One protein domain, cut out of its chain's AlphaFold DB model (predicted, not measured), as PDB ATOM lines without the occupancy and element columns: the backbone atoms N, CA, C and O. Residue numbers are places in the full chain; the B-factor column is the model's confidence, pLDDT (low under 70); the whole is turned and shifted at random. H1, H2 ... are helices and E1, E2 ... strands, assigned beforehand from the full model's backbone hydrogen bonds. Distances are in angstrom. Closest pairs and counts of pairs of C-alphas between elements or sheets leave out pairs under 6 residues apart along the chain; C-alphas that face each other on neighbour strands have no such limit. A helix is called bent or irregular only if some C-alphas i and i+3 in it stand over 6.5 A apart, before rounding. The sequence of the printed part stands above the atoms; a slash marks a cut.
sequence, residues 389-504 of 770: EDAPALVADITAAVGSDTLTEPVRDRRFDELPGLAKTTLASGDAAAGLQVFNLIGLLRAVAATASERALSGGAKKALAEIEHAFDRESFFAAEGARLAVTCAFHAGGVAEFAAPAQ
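AT A GLANCE: This is residues 389 to 504 of the 770 residues of the protein "LysM domain-containing protein" of Spirochaetes bacterium (UniProt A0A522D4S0). A long helix, H4, runs through the middle of the domain, with a two-stranded hairpin, E1 and E2, along one side of it and helices H1, H2, H3 and H5 round its other sides, nearly in line with it. The short, irregular helix H6 sits crosswise near the end where H4 begins, and leads straight into E1. The printed part has 116 residues with six named helices and then two named strands, in the order H1 H2 H3 H4 H5 H6 E1 E2; the sheet, order E1 - E2, is antiparallel, and the class is mostly helix. The whole is compact, with a radius of gyration of the C-alphas of 13.3 A and spans of 37 by 30 by 22 A.

IN THESE COORDINATES: Look first at the sheet. Find C-alpha 485 at (211.456, 233.901, 169.247); from there strand E1, residues 485 to 492, runs 22.0 A. Strand E2, residues 495 to 502, returns over 23.8 A and ends at C-alpha 502, (208.115, 236.506, 167.343). Next find C-alpha 434 at (200.102, 226.433, 166.287), where H4 begins; this longest helix, residues 434 to 451, is 25.7 A long. H5, residues 455 to 471, is 24.7 A long, and H1, residues 391 to 402, is 16.7 A long. H2 holds residues 405 to 412, H3 residues 419 to 428 and H6 residues 474 to 484. H6 is irregular: C-alphas 480 and 483 are 8.4 A apart. H2 is neither bent nor irregular, but only just: C-alphas 407 and 410 are 6.3 A apart.

HOW THE PARTS SIT: Begin at the hairpin of E1 and E2, antiparallel neighbours with 156 degrees between their directions. Look there for N 488 and O 499, 2.7 A apart, and N 497 and O 490, 3.0 A apart, both within hydrogen-bond range. From E2 step to H4: the closest C-alphas, those of Asn 440 and Phe 499, are 4.7 A apart. H4 and E1 are near each other. H4 is the hub, touching four other helices. H1 touches it at a shallow tilt of 11 degrees, opposite ways, closest at the C-alphas of Val 402 and Gln 437, 4.8 A. H1 also comes to E2, where the C-alphas of Ile 398 and Phe 499 are closest, 6.5 A apart. H3, H4 and H5 form an up and down bundle, each helix running against the one before it. H4 and H5 are a helical hairpin at a shallow tilt of 29 degrees, with the C-alphas of Ala 449 and Ser 458 closest, 4.2 A apart. H3 touches H4 with residues 434 to 438 of H4 alone, closest at the C-alphas of Leu 427 and Ala 434, 5.4 A. H2 and H4 only just touch, with 3 pairs of C-alphas within 8 A, the closest being those of Leu 407 and Leu 441, 7.1 A. H6 and H4 are close but not clearly touching, about perpendicular at 74 degrees, with the C-alphas of Gly 435 and Phe 477 closest, 6.6 A apart. H3 is apart from both strands. In H1, H3, H4 and H5 every O i to N i+4 pair is within hydrogen-bond range; in H2 it is 2 of 4, and in H6 5 of 7.

THE WHOLE: The two C-alphas farthest apart are those of Arg 455 and Gln 504, 38.4 A. The printed part has no cut, and no link is long; H2 to H3, with 6 residues between them, is short, and the other links are tight. The mean pLDDT of the printed part is 93.0, that of H6 is 85, and no printed residue is under 70.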
ATOM      1  N   GLU A 389     203.370 242.494 189.841       94.44
ATOM      2  CA  GLU A 389     202.846 242.579 191.210       94.44
ATOM      3  C   GLU A 389     201.399 242.082 191.289       94.44
ATOM      4  O   GLU A 389     200.976 241.603 192.337       94.44
ATOM      5  N   ASP A 390     200.679 242.114 190.164       93.75
ATOM      6  CA  ASP A 390     199.269 241.749 190.054       93.75
ATOM      7  C   ASP A 390     199.070 240.496 189.184       93.75
ATOM      8  O   ASP A 390     199.545 240.421 188.046       93.75
ATOM      9  N   ALA A 391     198.366 239.502 189.729       94.62
ATOM     10  CA  ALA A 391     198.091 238.234 189.055       94.62
ATOM     11  C   ALA A 391     197.133 238.375 187.848       94.62
ATOM     12  O   ALA A 391     197.439 237.813 186.795       94.62
ATOM     13  N   PRO A 392     196.008 239.114 187.937       95.25
ATOM     14  CA  PRO A 392     195.168 239.436 186.786       95.25
ATOM     15  C   PRO A 392     195.933 240.043 185.606       95.25
ATOM     16  O   PRO A 392     195.740 239.586 184.481       95.25
ATOM     17  N   ALA A 393     196.830 241.004 185.847       96.06
ATOM     18  CA  ALA A 393     197.662 241.580 184.790       96.06
ATOM     19  C   ALA A 393     198.554 240.527 184.102       96.06
ATOM     20  O   ALA A 393     198.619 240.484 182.874       96.06
ATOM     21  N   LEU A 394     199.187 239.636 184.876       97.19
ATOM     22  CA  LEU A 394     199.976 238.522 184.336       97.19
ATOM     23  C   LEU A 394     199.129 237.598 183.450       97.19
ATOM     24  O   LEU A 394     199.513 237.275 182.329       97.19
ATOM     25  N   VAL A 395     197.973 237.165 183.956       96.69
ATOM     26  CA  VAL A 395     197.071 236.263 183.228       96.69
ATOM     27  C   VAL A 395     196.556 236.927 181.949       96.69
ATOM     28  O   VAL A 395     196.485 236.262 180.916       96.69
ATOM     29  N   ALA A 396     196.240 238.223 181.986       96.19
ATOM     30  CA  ALA A 396     195.774 238.979 180.827       96.19
ATOM     31  C   ALA A 396     196.835 239.066 179.718       96.19
ATOM     32  O   ALA A 396     196.523 238.758 178.566       96.19
ATOM     33  N   ASP A 397     198.083 239.404 180.056       97.00
ATOM     34  CA  ASP A 397     199.174 239.497 179.077       97.00
ATOM     35  C   ASP A 397     199.457 238.143 178.411       97.00
ATOM     36  O   ASP A 397     199.600 238.065 177.188       97.00
ATOM     37  N   ILE A 398     199.478 237.054 179.189       97.81
ATOM     38  CA  ILE A 398     199.686 235.713 178.624       97.81
ATOM     39  C   ILE A 398     198.486 235.298 177.764       97.81
ATOM     40  O   ILE A 398     198.674 234.740 176.687       97.81
ATOM     41  N   THR A 399     197.258 235.596 178.199       97.44
ATOM     42  CA  THR A 399     196.039 235.326 177.415       97.44
ATOM     43  C   THR A 399     196.103 236.026 176.058       97.44
ATOM     44  O   THR A 399     195.834 235.400 175.034       97.44
ATOM     45  N   ALA A 400     196.533 237.290 176.029       97.06
ATOM     46  CA  ALA A 400     196.745 238.025 174.787       97.06
ATOM     47  C   ALA A 400     197.832 237.378 173.911       97.06
ATOM     48  O   ALA A 400     197.667 237.293 172.696       97.06
ATOM     49  N   ALA A 401     198.911 236.866 174.514       96.56
ATOM     50  CA  ALA A 401     199.975 236.168 173.794       96.56
ATOM     51  C   ALA A 401     199.530 234.820 173.195       96.56
ATOM     52  O   ALA A 401     200.074 234.408 172.170       96.56
ATOM     53  N   VAL A 402     198.553 234.121 173.789       97.25
ATOM     54  CA  VAL A 402     197.974 232.906 173.183       97.25
ATOM     55  C   VAL A 402     197.304 233.236 171.849       97.25
ATOM     56  O   VAL A 402     197.422 232.455 170.913       97.25
ATOM     57  N   GLY A 403     196.623 234.384 171.749       92.31
ATOM     58  CA  GLY A 403     196.074 234.884 170.483       92.31
ATOM     59  C   GLY A 403     195.053 233.953 169.814       92.31
ATOM     60  O   GLY A 403     194.916 233.978 168.594       92.31
ATOM     61  N   SER A 404     194.378 233.103 170.595       94.44
ATOM     62  CA  SER A 404     193.390 232.133 170.114       94.44
ATOM     63  C   SER A 404     192.241 232.012 171.112       94.44
ATOM     64  O   SER A 404     192.417 231.500 172.222       94.44
ATOM     65  N   ASP A 405     191.053 232.468 170.715       94.50
ATOM     66  CA  ASP A 405     189.841 232.369 171.538       94.50
ATOM     67  C   ASP A 405     189.487 230.901 171.812       94.50
ATOM     68  O   ASP A 405     189.217 230.535 172.953       94.50
ATOM     69  N   THR A 406     189.670 230.020 170.821       95.00
ATOM     70  CA  THR A 406     189.481 228.566 170.952       95.00
ATOM     71  C   THR A 406     190.261 227.962 172.124       95.00
ATOM     72  O   THR A 406     189.787 227.025 172.762       95.00
ATOM     73  N   LEU A 407     191.461 228.471 172.421       95.88
ATOM     74  CA  LEU A 407     192.295 227.975 173.521       95.88
ATOM     75  C   LEU A 407     192.112 228.763 174.824       95.88
ATOM     76  O   LEU A 407     192.384 228.228 175.898       95.88
ATOM     77  N   THR A 408     191.672 230.023 174.760       96.75
ATOM     78  CA  THR A 408     191.584 230.906 175.936       96.75
ATOM     79  C   THR A 408     190.192 230.955 176.567       96.75
ATOM     80  O   THR A 408     190.097 231.082 177.790       96.75
ATOM     81  N   GLU A 409     189.116 230.787 175.794       96.56
ATOM     82  CA  GLU A 409     187.746 230.692 176.315       96.56
ATOM     83  C   GLU A 409     187.576 229.530 177.305       96.56
ATOM     84  O   GLU A 409     187.094 229.782 178.411       96.56
ATOM     85  N   PRO A 410     188.053 228.293 177.038       96.62
ATOM     86  CA  PRO A 410     187.917 227.206 178.007       96.62
ATOM     87  C   PRO A 410     188.677 227.473 179.314       96.62
ATOM     88  O   PRO A 410     188.232 227.053 180.380       96.62
ATOM     89  N   VAL A 411     189.791 228.215 179.275       94.62
ATOM     90  CA  VAL A 411     190.502 228.637 180.498       94.62
ATOM     91  C   VAL A 411     189.650 229.623 181.302       94.62
ATOM     92  O   VAL A 411     189.533 229.478 182.521       94.62
ATOM     93  N   ARG A 412     189.021 230.596 180.630       92.88
ATOM     94  CA  ARG A 412     188.134 231.594 181.252       92.88
ATOM     95  C   ARG A 412     186.883 230.952 181.856       92.88
ATOM     96  O   ARG A 412     186.520 231.270 182.988       92.88
ATOM     97  N   ASP A 413     186.293 230.008 181.132       95.12
ATOM     98  CA  ASP A 413     185.085 229.273 181.518       95.12
ATOM     99  C   ASP A 413     185.366 228.107 182.477       95.12
ATOM    100  O   ASP A 413     184.443 227.415 182.905       95.12
ATOM    101  N   ARG A 414     186.639 227.878 182.837       94.12
ATOM    102  CA  ARG A 414     187.098 226.799 183.731       94.12
ATOM    103  C   ARG A 414     186.846 225.378 183.184       94.12
ATOM    104  O   ARG A 414     186.779 224.422 183.957       94.12
ATOM    105  N   ARG A 415     186.765 225.227 181.860       95.94
ATOM    106  CA  ARG A 415     186.576 223.972 181.102       95.94
ATOM    107  C   ARG A 415     187.924 223.321 180.754       95.94
ATOM    108  O   ARG A 415     188.308 223.191 179.594       95.94
ATOM    109  N   PHE A 416     188.707 222.980 181.781       96.44
ATOM    110  CA  PHE A 416     190.096 222.506 181.619       96.44
ATOM    111  C   PHE A 416     190.228 221.126 180.966       96.44
ATOM    112  O   PHE A 416     191.279 220.809 180.415       96.44
ATOM    113  N   ASP A 417     189.193 220.300 181.045       95.94
ATOM    114  CA  ASP A 417     189.125 218.958 180.468       95.94
ATOM    115  C   ASP A 417     189.069 218.956 178.932       95.94
ATOM    116  O   ASP A 417     189.512 217.995 178.308       95.94
ATOM    117  N   GLU A 418     188.615 220.048 178.316       96.62
ATOM    118  CA  GLU A 418     188.585 220.206 176.857       96.62
ATOM    119  C   GLU A 418     189.966 220.568 176.268       96.62
ATOM    120  O   GLU A 418     190.282 220.231 175.123       96.62
ATOM    121  N   LEU A 419     190.816 221.240 177.055       97.31
ATOM    122  CA  LEU A 419     192.063 221.855 176.583       97.31
ATOM    123  C   LEU A 419     193.078 220.873 175.972       97.31
ATOM    124  O   LEU A 419     193.644 221.216 174.932       97.31
ATOM    125  N   PRO A 420     193.327 219.667 176.527       97.19
ATOM    126  CA  PRO A 420     194.261 218.718 175.917       97.19
ATOM    127  C   PRO A 420     193.847 218.298 174.501       97.19
ATOM    128  O   PRO A 420     194.690 218.195 173.606       97.19
ATOM    129  N   GLY A 421     192.541 218.107 174.275       96.69
ATOM    130  CA  GLY A 421     191.990 217.787 172.959       96.69
ATOM    131  C   GLY A 421     192.164 218.938 171.968       96.69
ATOM    132  O   GLY A 421     192.635 218.728 170.850       96.69
ATOM    133  N   LEU A 422     191.855 220.164 172.397       96.81
ATOM    134  CA  LEU A 422     191.995 221.367 171.572       96.81
ATOM    135  C   LEU A 422     193.458 221.672 171.223       96.81
ATOM    136  O   LEU A 422     193.763 221.976 170.068       96.81
ATOM    137  N   ALA A 423     194.378 221.526 172.179       95.81
ATOM    138  CA  ALA A 423     195.809 221.699 171.945       95.81
ATOM    139  C   ALA A 423     196.334 220.688 170.913       95.81
ATOM    140  O   ALA A 423     197.050 221.064 169.985       95.81
ATOM    141  N   LYS A 424     195.925 219.415 171.016       95.69
ATOM    142  CA  LYS A 424     196.301 218.375 170.049       95.69
ATOM    143  C   LYS A 424     195.787 218.686 168.641       95.69
ATOM    144  O   LYS A 424     196.542 218.558 167.681       95.69
ATOM    145  N   THR A 425     194.532 219.116 168.518       95.56
ATOM    146  CA  THR A 425     193.946 219.530 167.232       95.56
ATOM    147  C   THR A 425     194.675 220.740 166.649       95.56
ATOM    148  O   THR A 425     194.964 220.762 165.456       95.56
ATOM    149  N   THR A 426     195.041 221.709 167.492       94.75
ATOM    150  CA  THR A 426     195.799 222.900 167.078       94.75
ATOM    151  C   THR A 426     197.163 222.507 166.515       94.75
ATOM    152  O   THR A 426     197.494 222.904 165.402       94.75
ATOM    153  N   LEU A 427     197.923 221.651 167.208       92.75
ATOM    154  CA  LEU A 427     199.222 221.158 166.721       92.75
ATOM    155  C   LEU A 427     199.107 220.366 165.411       92.75
ATOM    156  O   LEU A 427     200.008 220.424 164.581       92.75
ATOM    157  N   ALA A 428     198.003 219.644 165.210       92.81
ATOM    158  CA  ALA A 428     197.757 218.869 163.995       92.81
ATOM    159  C   ALA A 428     197.284 219.716 162.797       92.81
ATOM    160  O   ALA A 428     197.236 219.201 161.683       92.81
ATOM    161  N   SER A 429     196.933 220.991 163.003       89.50
ATOM    162  CA  SER A 429     196.387 221.862 161.951       89.50
ATOM    163  C   SER A 429     197.389 222.214 160.845       89.50
ATOM    164  O   SER A 429     196.977 222.583 159.747       89.50
ATOM    165  N   GLY A 430     198.694 222.111 161.126       78.38
ATOM    166  CA  GLY A 430     199.756 222.557 160.222       78.38
ATOM    167  C   GLY A 430     199.943 224.080 160.164       78.38
ATOM    168  O   GLY A 430     200.743 224.547 159.358       78.38
ATOM    169  N   ASP A 431     199.239 224.854 160.999       84.00
ATOM    170  CA  ASP A 431     199.447 226.301 161.122       84.00
ATOM    171  C   ASP A 431     200.836 226.607 161.711       84.00
ATOM    172  O   ASP A 431     201.238 226.043 162.733       84.00
ATOM    173  N   ALA A 432     201.556 227.546 161.094       78.75
ATOM    174  CA  ALA A 432     202.852 228.022 161.566       78.75
ATOM    175  C   ALA A 432     202.774 228.626 162.982       78.75
ATOM    176  O   ALA A 432     203.745 228.564 163.736       78.75
ATOM    177  N   ALA A 433     201.617 229.174 163.376       88.62
ATOM    178  CA  ALA A 433     201.410 229.721 164.716       88.62
ATOM    179  C   ALA A 433     201.042 228.660 165.771       88.62
ATOM    180  O   ALA A 433     201.150 228.943 166.967       88.62
ATOM    181  N   ALA A 434     200.652 227.442 165.375       92.44
ATOM    182  CA  ALA A 434     200.102 226.433 166.287       92.44
ATOM    183  C   ALA A 434     201.041 226.101 167.457       92.44
ATOM    184  O   ALA A 434     200.619 226.052 168.615       92.44
ATOM    185  N   GLY A 435     202.332 225.909 167.168       93.50
ATOM    186  CA  GLY A 435     203.337 225.624 168.194       93.50
ATOM    187  C   GLY A 435     203.478 226.763 169.207       93.50
ATOM    188  O   GLY A 435     203.556 226.514 170.410       93.50
ATOM    189  N   LEU A 436     203.434 228.013 168.735       95.19
ATOM    190  CA  LEU A 436     203.519 229.207 169.575       95.19
ATOM    191  C   LEU A 436     202.275 229.371 170.461       95.19
ATOM    192  O   LEU A 436     202.400 229.624 171.658       95.19
ATOM    193  N   GLN A 437     201.082 229.175 169.895       96.38
ATOM    194  CA  GLN A 437     199.816 229.254 170.631       96.38
ATOM    195  C   GLN A 437     199.766 228.223 171.766       96.38
ATOM    196  O   GLN A 437     199.436 228.562 172.903       96.38
ATOM    197  N   VAL A 438     200.155 226.972 171.490       96.75
ATOM    198  CA  VAL A 438     200.186 225.906 172.505       96.75
ATOM    199  C   VAL A 438     201.288 226.140 173.541       96.75
ATOM    200  O   VAL A 438     201.056 225.926 174.733       96.75
ATOM    201  N   PHE A 439     202.456 226.648 173.135       95.94
ATOM    202  CA  PHE A 439     203.498 227.069 174.076       95.94
ATOM    203  C   PHE A 439     202.981 228.139 175.051       95.94
ATOM    204  O   PHE A 439     203.190 228.028 176.262       95.94
ATOM    205  N   ASN A 440     202.260 229.140 174.543       98.00
ATOM    206  CA  ASN A 440     201.685 230.214 175.352       98.00
ATOM    207  C   ASN A 440     200.536 229.719 176.240       98.00
ATOM    208  O   ASN A 440     200.420 230.162 177.382       98.00
ATOM    209  N   LEU A 441     199.739 228.747 175.779       98.06
ATOM    210  CA  LEU A 441     198.703 228.099 176.591       98.06
ATOM    211  C   LEU A 441     199.311 227.354 177.791       98.06
ATOM    212  O   LEU A 441     198.794 227.455 178.902       98.06
ATOM    213  N   ILE A 442     200.440 226.659 177.605       96.06
ATOM    214  CA  ILE A 442     201.199 226.049 178.713       96.06
ATOM    215  C   ILE A 442     201.608 227.128 179.730       96.06
ATOM    216  O   ILE A 442     201.431 226.944 180.936       96.06
ATOM    217  N   GLY A 443     202.106 228.272 179.251       95.88
ATOM    218  CA  GLY A 443     202.414 229.440 180.081       95.88
ATOM    219  C   GLY A 443     201.215 229.951 180.879       95.88
ATOM    220  O   GLY A 443     201.324 230.185 182.084       95.88
ATOM    221  N   LEU A 444     200.057 230.061 180.223       97.62
ATOM    222  CA  LEU A 444     198.807 230.525 180.824       97.62
ATOM    223  C   LEU A 444     198.348 229.585 181.937       97.62
ATOM    224  O   LEU A 444     198.036 230.031 183.040       97.62
ATOM    225  N   LEU A 445     198.361 228.276 181.679       95.94
ATOM    226  CA  LEU A 445     197.985 227.264 182.662       95.94
ATOM    227  C   LEU A 445     198.930 227.258 183.866       95.94
ATOM    228  O   LEU A 445     198.461 227.116 184.995       95.94
ATOM    229  N   ARG A 446     200.237 227.469 183.659       93.88
ATOM    230  CA  ARG A 446     201.202 227.645 184.757       93.88
ATOM    231  C   ARG A 446     200.892 228.882 185.596       93.88
ATOM    232  O   ARG A 446     200.881 228.778 186.822       93.88
ATOM    233  N   ALA A 447     200.608 230.022 184.963       95.12
ATOM    234  CA  ALA A 447     200.245 231.249 185.668       95.12
ATOM    235  C   ALA A 447     198.962 231.058 186.490       95.12
ATOM    236  O   ALA A 447     198.983 231.266 187.700       95.12
ATOM    237  N   VAL A 448     197.889 230.547 185.876       95.19
ATOM    238  CA  VAL A 448     196.614 230.261 186.558       95.19
ATOM    239  C   VAL A 448     196.805 229.275 187.709       95.19
ATOM    240  O   VAL A 448     196.303 229.507 188.807       95.19
ATOM    241  N   ALA A 449     197.555 228.190 187.502       92.94
ATOM    242  CA  ALA A 449     197.829 227.212 188.550       92.94
ATOM    243  C   ALA A 449     198.565 227.818 189.753       92.94
ATOM    244  O   ALA A 449     198.308 227.389 190.882       92.94
ATOM    245  N   ALA A 450     199.462 228.780 189.516       90.12
ATOM    246  CA  ALA A 450     200.267 229.425 190.546       90.12
ATOM    247  C   ALA A 450     199.531 230.557 191.281       90.12
ATOM    248  O   ALA A 450     199.786 230.766 192.464       90.12
ATOM    249  N   THR A 451     198.624 231.274 190.610       91.81
ATOM    250  CA  THR A 451     197.940 232.451 191.174       91.81
ATOM    251  C   THR A 451     196.512 232.183 191.646       91.81
ATOM    252  O   THR A 451     195.918 233.033 192.310       91.81
ATOM    253  N   ALA A 452     195.929 231.029 191.311       90.62
ATOM    254  CA  ALA A 452     194.583 230.663 191.734       90.62
ATOM    255  C   ALA A 452     194.475 230.522 193.262       90.62
ATOM    256  O   ALA A 452     195.166 229.713 193.880       90.62
ATOM    257  N   SER A 453     193.527 231.246 193.860       87.31
ATOM    258  CA  SER A 453     193.141 231.084 195.268       87.31
ATOM    259  C   SER A 453     192.276 229.836 195.500       87.31
ATOM    260  O   SER A 453     192.319 229.228 196.570       87.31
ATOM    261  N   GLU A 454     191.501 229.421 194.494       91.94
ATOM    262  CA  GLU A 454     190.629 228.247 194.552       91.94
ATOM    263  C   GLU A 454     191.391 226.949 194.223       91.94
ATOM    264  O   GLU A 454     191.961 226.787 193.139       91.94
ATOM    265  N   ARG A 455     191.325 225.955 195.122       90.44
ATOM    266  CA  ARG A 455     191.998 224.653 194.941       90.44
ATOM    267  C   ARG A 455     191.516 223.893 193.700       90.44
ATOM    268  O   ARG A 455     192.323 223.229 193.055       90.44
ATOM    269  N   ALA A 456     190.226 223.982 193.372       90.56
ATOM    270  CA  ALA A 456     189.653 223.334 192.191       90.56
ATOM    271  C   ALA A 456     190.209 223.931 190.888       90.56
ATOM    272  O   ALA A 456     190.596 223.184 189.993       90.56
ATOM    273  N   LEU A 457     190.331 225.262 190.827       91.38
ATOM    274  CA  LEU A 457     190.891 225.992 189.687       91.38
ATOM    275  C   LEU A 457     192.366 225.627 189.468       91.38
ATOM    276  O   LEU A 457     192.752 225.226 188.374       91.38
ATOM    277  N   SER A 458     193.171 225.678 190.536       92.81
ATOM    278  CA  SER A 458     194.583 225.276 190.485       92.81
ATOM    279  C   SER A 458     194.745 223.800 190.091       92.81
ATOM    280  O   SER A 458     195.578 223.465 189.252       92.81
ATOM    281  N   GLY A 459     193.918 222.908 190.648       94.00
ATOM    282  CA  GLY A 459     193.936 221.476 190.336       94.00
ATOM    283  C   GLY A 459     193.583 221.165 188.879       94.00
ATOM    284  O   GLY A 459     194.287 220.385 188.238       94.00
ATOM    285  N   GLY A 460     192.535 221.804 188.349       95.50
ATOM    286  CA  GLY A 460     192.121 221.668 186.950       95.50
ATOM    287  C   GLY A 460     193.206 222.142 185.983       95.50
ATOM    288  O   GLY A 460     193.600 221.392 185.089       95.50
ATOM    289  N   ALA A 461     193.769 223.328 186.233       95.19
ATOM    290  CA  ALA A 461     194.862 223.876 185.433       95.19
ATOM    291  C   ALA A 461     196.112 222.978 185.454       95.19
ATOM    292  O   ALA A 461     196.679 222.704 184.399       95.19
ATOM    293  N   LYS A 462     196.515 222.455 186.625       94.56
ATOM    294  CA  LYS A 462     197.660 221.529 186.749       94.56
ATOM    295  C   LYS A 462     197.452 220.219 185.994       94.56
ATOM    296  O   LYS A 462     198.400 219.709 185.402       94.56
ATOM    297  N   LYS A 463     196.232 219.671 186.009       95.06
ATOM    298  CA  LYS A 463     195.910 218.442 185.273       95.06
ATOM    299  C   LYS A 463     196.025 218.665 183.762       95.06
ATOM    300  O   LYS A 463     196.748 217.927 183.101       95.06
ATOM    301  N   ALA A 464     195.378 219.711 183.243       96.00
ATOM    302  CA  ALA A 464     195.451 220.058 181.823       96.00
ATOM    303  C   ALA A 464     196.893 220.356 181.382       96.00
ATOM    304  O   ALA A 464     197.340 219.862 180.348       96.00
ATOM    305  N   LEU A 465     197.642 221.102 182.202       94.44
ATOM    306  CA  LEU A 465     199.056 221.403 181.982       94.44
ATOM    307  C   LEU A 465     199.884 220.126 181.786       94.44
ATOM    308  O   LEU A 465     200.609 220.027 180.803       94.44
ATOM    309  N   ALA A 466     199.755 219.148 182.688       91.69
ATOM    310  CA  ALA A 466     200.532 217.912 182.627       91.69
ATOM    311  C   ALA A 466     200.248 217.091 181.355       91.69
ATOM    312  O   ALA A 466     201.172 216.533 180.762       91.69
ATOM    313  N   GLU A 467     198.987 217.030 180.919       93.81
ATOM    314  CA  GLU A 467     198.591 216.314 179.700       93.81
ATOM    315  C   GLU A 467     199.109 217.013 178.433       93.81
ATOM    316  O   GLU A 467     199.672 216.362 177.549       93.81
ATOM    317  N   ILE A 468     198.995 218.345 178.366       94.62
ATOM    318  CA  ILE A 468     199.472 219.137 177.223       94.62
ATOM    319  C   ILE A 468     201.004 219.117 177.144       94.62
ATOM    320  O   ILE A 468     201.555 218.885 176.071       94.62
ATOM    321  N   GLU A 469     201.712 219.294 178.264       90.00
ATOM    322  CA  GLU A 469     203.180 219.217 178.308       90.00
ATOM    323  C   GLU A 469     203.709 217.833 177.917       90.00
ATOM    324  O   GLU A 469     204.810 217.721 177.377       90.00
ATOM    325  N   HIS A 470     202.951 216.765 178.183       87.50
ATOM    326  CA  HIS A 470     203.337 215.428 177.749       87.50
ATOM    327  C   HIS A 470     203.273 215.276 176.224       87.50
ATOM    328  O   HIS A 470     204.136 214.601 175.658       87.50
ATOM    329  N   ALA A 471     202.272 215.894 175.590       86.94
ATOM    330  CA  ALA A 471     202.025 215.821 174.153       86.94
ATOM    331  C   ALA A 471     202.832 216.839 173.326       86.94
ATOM    332  O   ALA A 471     203.083 216.597 172.147       86.94
ATOM    333  N   PHE A 472     203.227 217.969 173.915       90.56
ATOM    334  CA  PHE A 472     203.933 219.037 173.213       90.56
ATOM    335  C   PHE A 472     205.450 218.807 173.179       90.56
ATOM    336  O   PHE A 472     206.128 218.836 174.210       90.56
ATOM    337  N   ASP A 473     206.002 218.639 171.977       88.19
ATOM    338  CA  ASP A 473     207.444 218.527 171.773       88.19
ATOM    339  C   ASP A 473     208.123 219.908 171.803       88.19
ATOM    340  O   ASP A 473     208.320 220.570 170.779       88.19
ATOM    341  N   ARG A 474     208.490 220.347 173.014       88.06
ATOM    342  CA  ARG A 474     209.208 221.614 173.229       88.06
ATOM    343  C   ARG A 474     210.558 221.651 172.515       88.06
ATOM    344  O   ARG A 474     210.980 222.735 172.126       88.06
ATOM    345  N   GLU A 475     211.243 220.519 172.368       86.62
ATOM    346  CA  GLU A 475     212.591 220.513 171.791       86.62
ATOM    347  C   GLU A 475     212.533 220.731 170.282       86.62
ATOM    348  O   GLU A 475     213.226 221.612 169.776       86.62
ATOM    349  N   SER A 476     211.630 220.041 169.583       87.19
ATOM    350  CA  SER A 476     211.387 220.299 168.157       87.19
ATOM    351  C   SER A 476     210.910 221.735 167.905       87.19
ATOM    352  O   SER A 476     211.357 222.373 166.953       87.19
ATOM    353  N   PHE A 477     210.068 222.285 168.788       89.56
ATOM    354  CA  PHE A 477     209.620 223.679 168.700       89.56
ATOM    355  C   PHE A 477     210.786 224.680 168.776       89.56
ATOM    356  O   PHE A 477     210.918 225.545 167.911       89.56
ATOM    357  N   PHE A 478     211.664 224.558 169.777       88.31
ATOM    358  CA  PHE A 478     212.809 225.465 169.909       88.31
ATOM    359  C   PHE A 478     213.900 225.225 168.863       88.31
ATOM    360  O   PHE A 478     214.562 226.185 168.472       88.31
ATOM    361  N   ALA A 479     214.079 223.992 168.385       84.69
ATOM    362  CA  ALA A 479     215.011 223.696 167.299       84.69
ATOM    363  C   ALA A 479     214.601 224.383 165.984       84.69
ATOM    364  O   ALA A 479     215.468 224.855 165.251       84.69
ATOM    365  N   ALA A 480     213.297 224.478 165.707       81.50
ATOM    366  CA  ALA A 480     212.778 225.139 164.512       81.50
ATOM    367  C   ALA A 480     212.745 226.675 164.634       81.50
ATOM    368  O   ALA A 480     213.126 227.378 163.699       81.50
ATOM    369  N   GLU A 481     212.313 227.206 165.785       80.94
ATOM    370  CA  GLU A 481     211.948 228.627 165.919       80.94
ATOM    371  C   GLU A 481     212.834 229.436 166.883       80.94
ATOM    372  O   GLU A 481     212.686 230.652 166.987       80.94
ATOM    373  N   GLY A 482     213.777 228.813 167.598       81.81
ATOM    374  CA  GLY A 482     214.446 229.414 168.761       81.81
ATOM    375  C   GLY A 482     215.040 230.810 168.532       81.81
ATOM    376  O   GLY A 482     214.721 231.749 169.266       81.81
ATOM    377  N   ALA A 483     215.831 230.982 167.469       81.75
ATOM    378  CA  ALA A 483     216.456 232.268 167.139       81.75
ATOM    379  C   ALA A 483     215.449 233.344 166.689       81.75
ATOM    380  O   ALA A 483     215.752 234.540 166.745       81.75
ATOM    381  N   ARG A 484     214.244 232.936 166.274       87.75
ATOM    382  CA  ARG A 484     213.154 233.803 165.804       87.75
ATOM    383  C   ARG A 484     212.172 234.179 166.906       87.75
ATOM    384  O   ARG A 484     211.283 234.988 166.659       87.75
ATOM    385  N   LEU A 485     212.336 233.645 168.113       91.69
ATOM    386  CA  LEU A 485     211.456 233.901 169.247       91.69
ATOM    387  C   LEU A 485     212.115 234.794 170.301       91.69
ATOM    388  O   LEU A 485     213.338 234.827 170.478       91.69
ATOM    389  N   ALA A 486     211.264 235.514 171.023       94.88
ATOM    390  CA  ALA A 486     211.578 236.130 172.300       94.88
ATOM    391  C   ALA A 486     210.671 235.498 173.362       94.88
ATOM    392  O   ALA A 486     209.450 235.652 173.313       94.88
ATOM    393  N   VAL A 487     211.269 234.761 174.298       97.19
ATOM    394  CA  VAL A 487     210.568 234.133 175.422       97.19
ATOM    395  C   VAL A 487     210.559 235.104 176.592       97.19
ATOM    396  O   VAL A 487     211.605 235.487 177.101       97.19
ATOM    397  N   THR A 488     209.383 235.485 177.053       98.00
ATOM    398  CA  THR A 488     209.197 236.246 178.282       98.00
ATOM    399  C   THR A 488     209.165 235.298 179.479       98.00
ATOM    400  O   THR A 488     208.311 234.418 179.556       98.00
ATOM    401  N   CYS A 489     210.070 235.508 180.433       98.06
ATOM    402  CA  CYS A 489     210.017 234.941 181.777       98.06
ATOM    403  C   CYS A 489     209.344 235.956 182.706       98.06
ATOM    404  O   CYS A 489     209.960 236.947 183.117       98.06
ATOM    405  N   ALA A 490     208.078 235.712 183.033       97.50
ATOM    406  CA  ALA A 490     207.284 236.568 183.897       97.50
ATOM    407  C   ALA A 490     207.356 236.102 185.354       97.50
ATOM    408  O   ALA A 490     206.850 235.035 185.704       97.50
ATOM    409  N   PHE A 491     207.986 236.914 186.200       96.81
ATOM    410  CA  PHE A 491     208.152 236.666 187.628       96.81
ATOM    411  C   PHE A 491     206.984 237.256 188.420       96.81
ATOM    412  O   PHE A 491     206.686 238.448 188.306       96.81
ATOM    413  N   HIS A 492     206.360 236.429 189.259       94.88
ATOM    414  CA  HIS A 492     205.267 236.832 190.141       94.88
ATOM    415  C   HIS A 492     205.197 235.922 191.372       94.88
ATOM    416  O   HIS A 492     205.251 234.704 191.232       94.88
ATOM    417  N   ALA A 493     205.074 236.503 192.570       88.31
ATOM    418  CA  ALA A 493     204.841 235.790 193.837       88.31
ATOM    419  C   ALA A 493     205.737 234.546 194.090       88.31
ATOM    420  O   ALA A 493     205.291 233.556 194.662       88.31
ATOM    421  N   GLY A 494     207.010 234.581 193.670       85.94
ATOM    422  CA  GLY A 494     207.945 233.452 193.824       85.94
ATOM    423  C   GLY A 494     207.790 232.329 192.785       85.94
ATOM    424  O   GLY A 494     208.443 231.295 192.904       85.94
ATOM    425  N   GLY A 495     206.964 232.530 191.758       90.75
ATOM    426  CA  GLY A 495     206.854 231.683 190.574       90.75
ATOM    427  C   GLY A 495     207.369 232.374 189.309       90.75
ATOM    428  O   GLY A 495     207.646 233.577 189.293       90.75
ATOM    429  N   VAL A 496     207.485 231.590 188.237       94.62
ATOM    430  CA  VAL A 496     207.798 232.079 186.890       94.62
ATOM    431  C   VAL A 496     206.887 231.398 185.866       94.62
ATOM    432  O   VAL A 496     206.717 230.177 185.896       94.62
ATOM    433  N   ALA A 497     206.299 232.188 184.973       95.25
ATOM    434  CA  ALA A 497     205.564 231.706 183.807       95.25
ATOM    435  C   ALA A 497     206.314 232.096 182.526       95.25
ATOM    436  O   ALA A 497     206.928 233.161 182.459       95.25
ATOM    437  N   GLU A 498     206.274 231.223 181.519       96.25
ATOM    438  CA  GLU A 498     206.941 231.428 180.231       96.25
ATOM    439  C   GLU A 498     205.895 231.605 179.133       96.25
ATOM    440  O   GLU A 498     204.993 230.782 179.015       96.25
ATOM    441  N   PHE A 499     206.053 232.621 178.296       97.06
ATOM    442  CA  PHE A 499     205.295 232.785 177.054       97.06
ATOM    443  C   PHE A 499     206.185 233.467 176.019       97.06
ATOM    444  O   PHE A 499     207.151 234.129 176.379       97.06
ATOM    445  N   ALA A 500     205.920 233.281 174.737       96.50
ATOM    446  CA  ALA A 500     206.778 233.736 173.659       96.50
ATOM    447  C   ALA A 500     206.011 234.568 172.631       96.50
ATOM    448  O   ALA A 500     204.794 234.462 172.479       96.50
ATOM    449  N   ALA A 501     206.766 235.372 171.896       94.50
ATOM    450  CA  ALA A 501     206.315 236.078 170.709       94.50
ATOM    451  C   ALA A 501     207.418 236.026 169.638       94.50
ATOM    452  O   ALA A 501     208.584 235.780 169.976       94.50
ATOM    453  N   PRO A 502     207.096 236.288 168.360       91.94
ATOM    454  CA  PRO A 502     208.115 236.506 167.343       91.94
ATOM    455  C   PRO A 502     209.066 237.626 167.778       91.94
ATOM    456  O   PRO A 502     208.637 238.710 168.185       91.94
ATOM    457  N   ALA A 503     210.370 237.372 167.712       88.62
ATOM    458  CA  ALA A 503     211.375 238.356 168.069       88.62
ATOM    459  C   ALA A 503     211.345 239.533 167.087       88.62
ATOM    460  O   ALA A 503     211.197 239.382 165.872       88.62
ATOM    461  N   GLN A 504     211.532 240.741 167.615       81.69
ATOM    462  CA  GLN A 504     211.574 241.937 166.780       81.69
ATOM    463  C   GLN A 504     212.777 241.876 165.832       81.69
ATOM    464  O   GLN A 504     213.916 241.747 166.275       81.69
TER     465      GLN A 504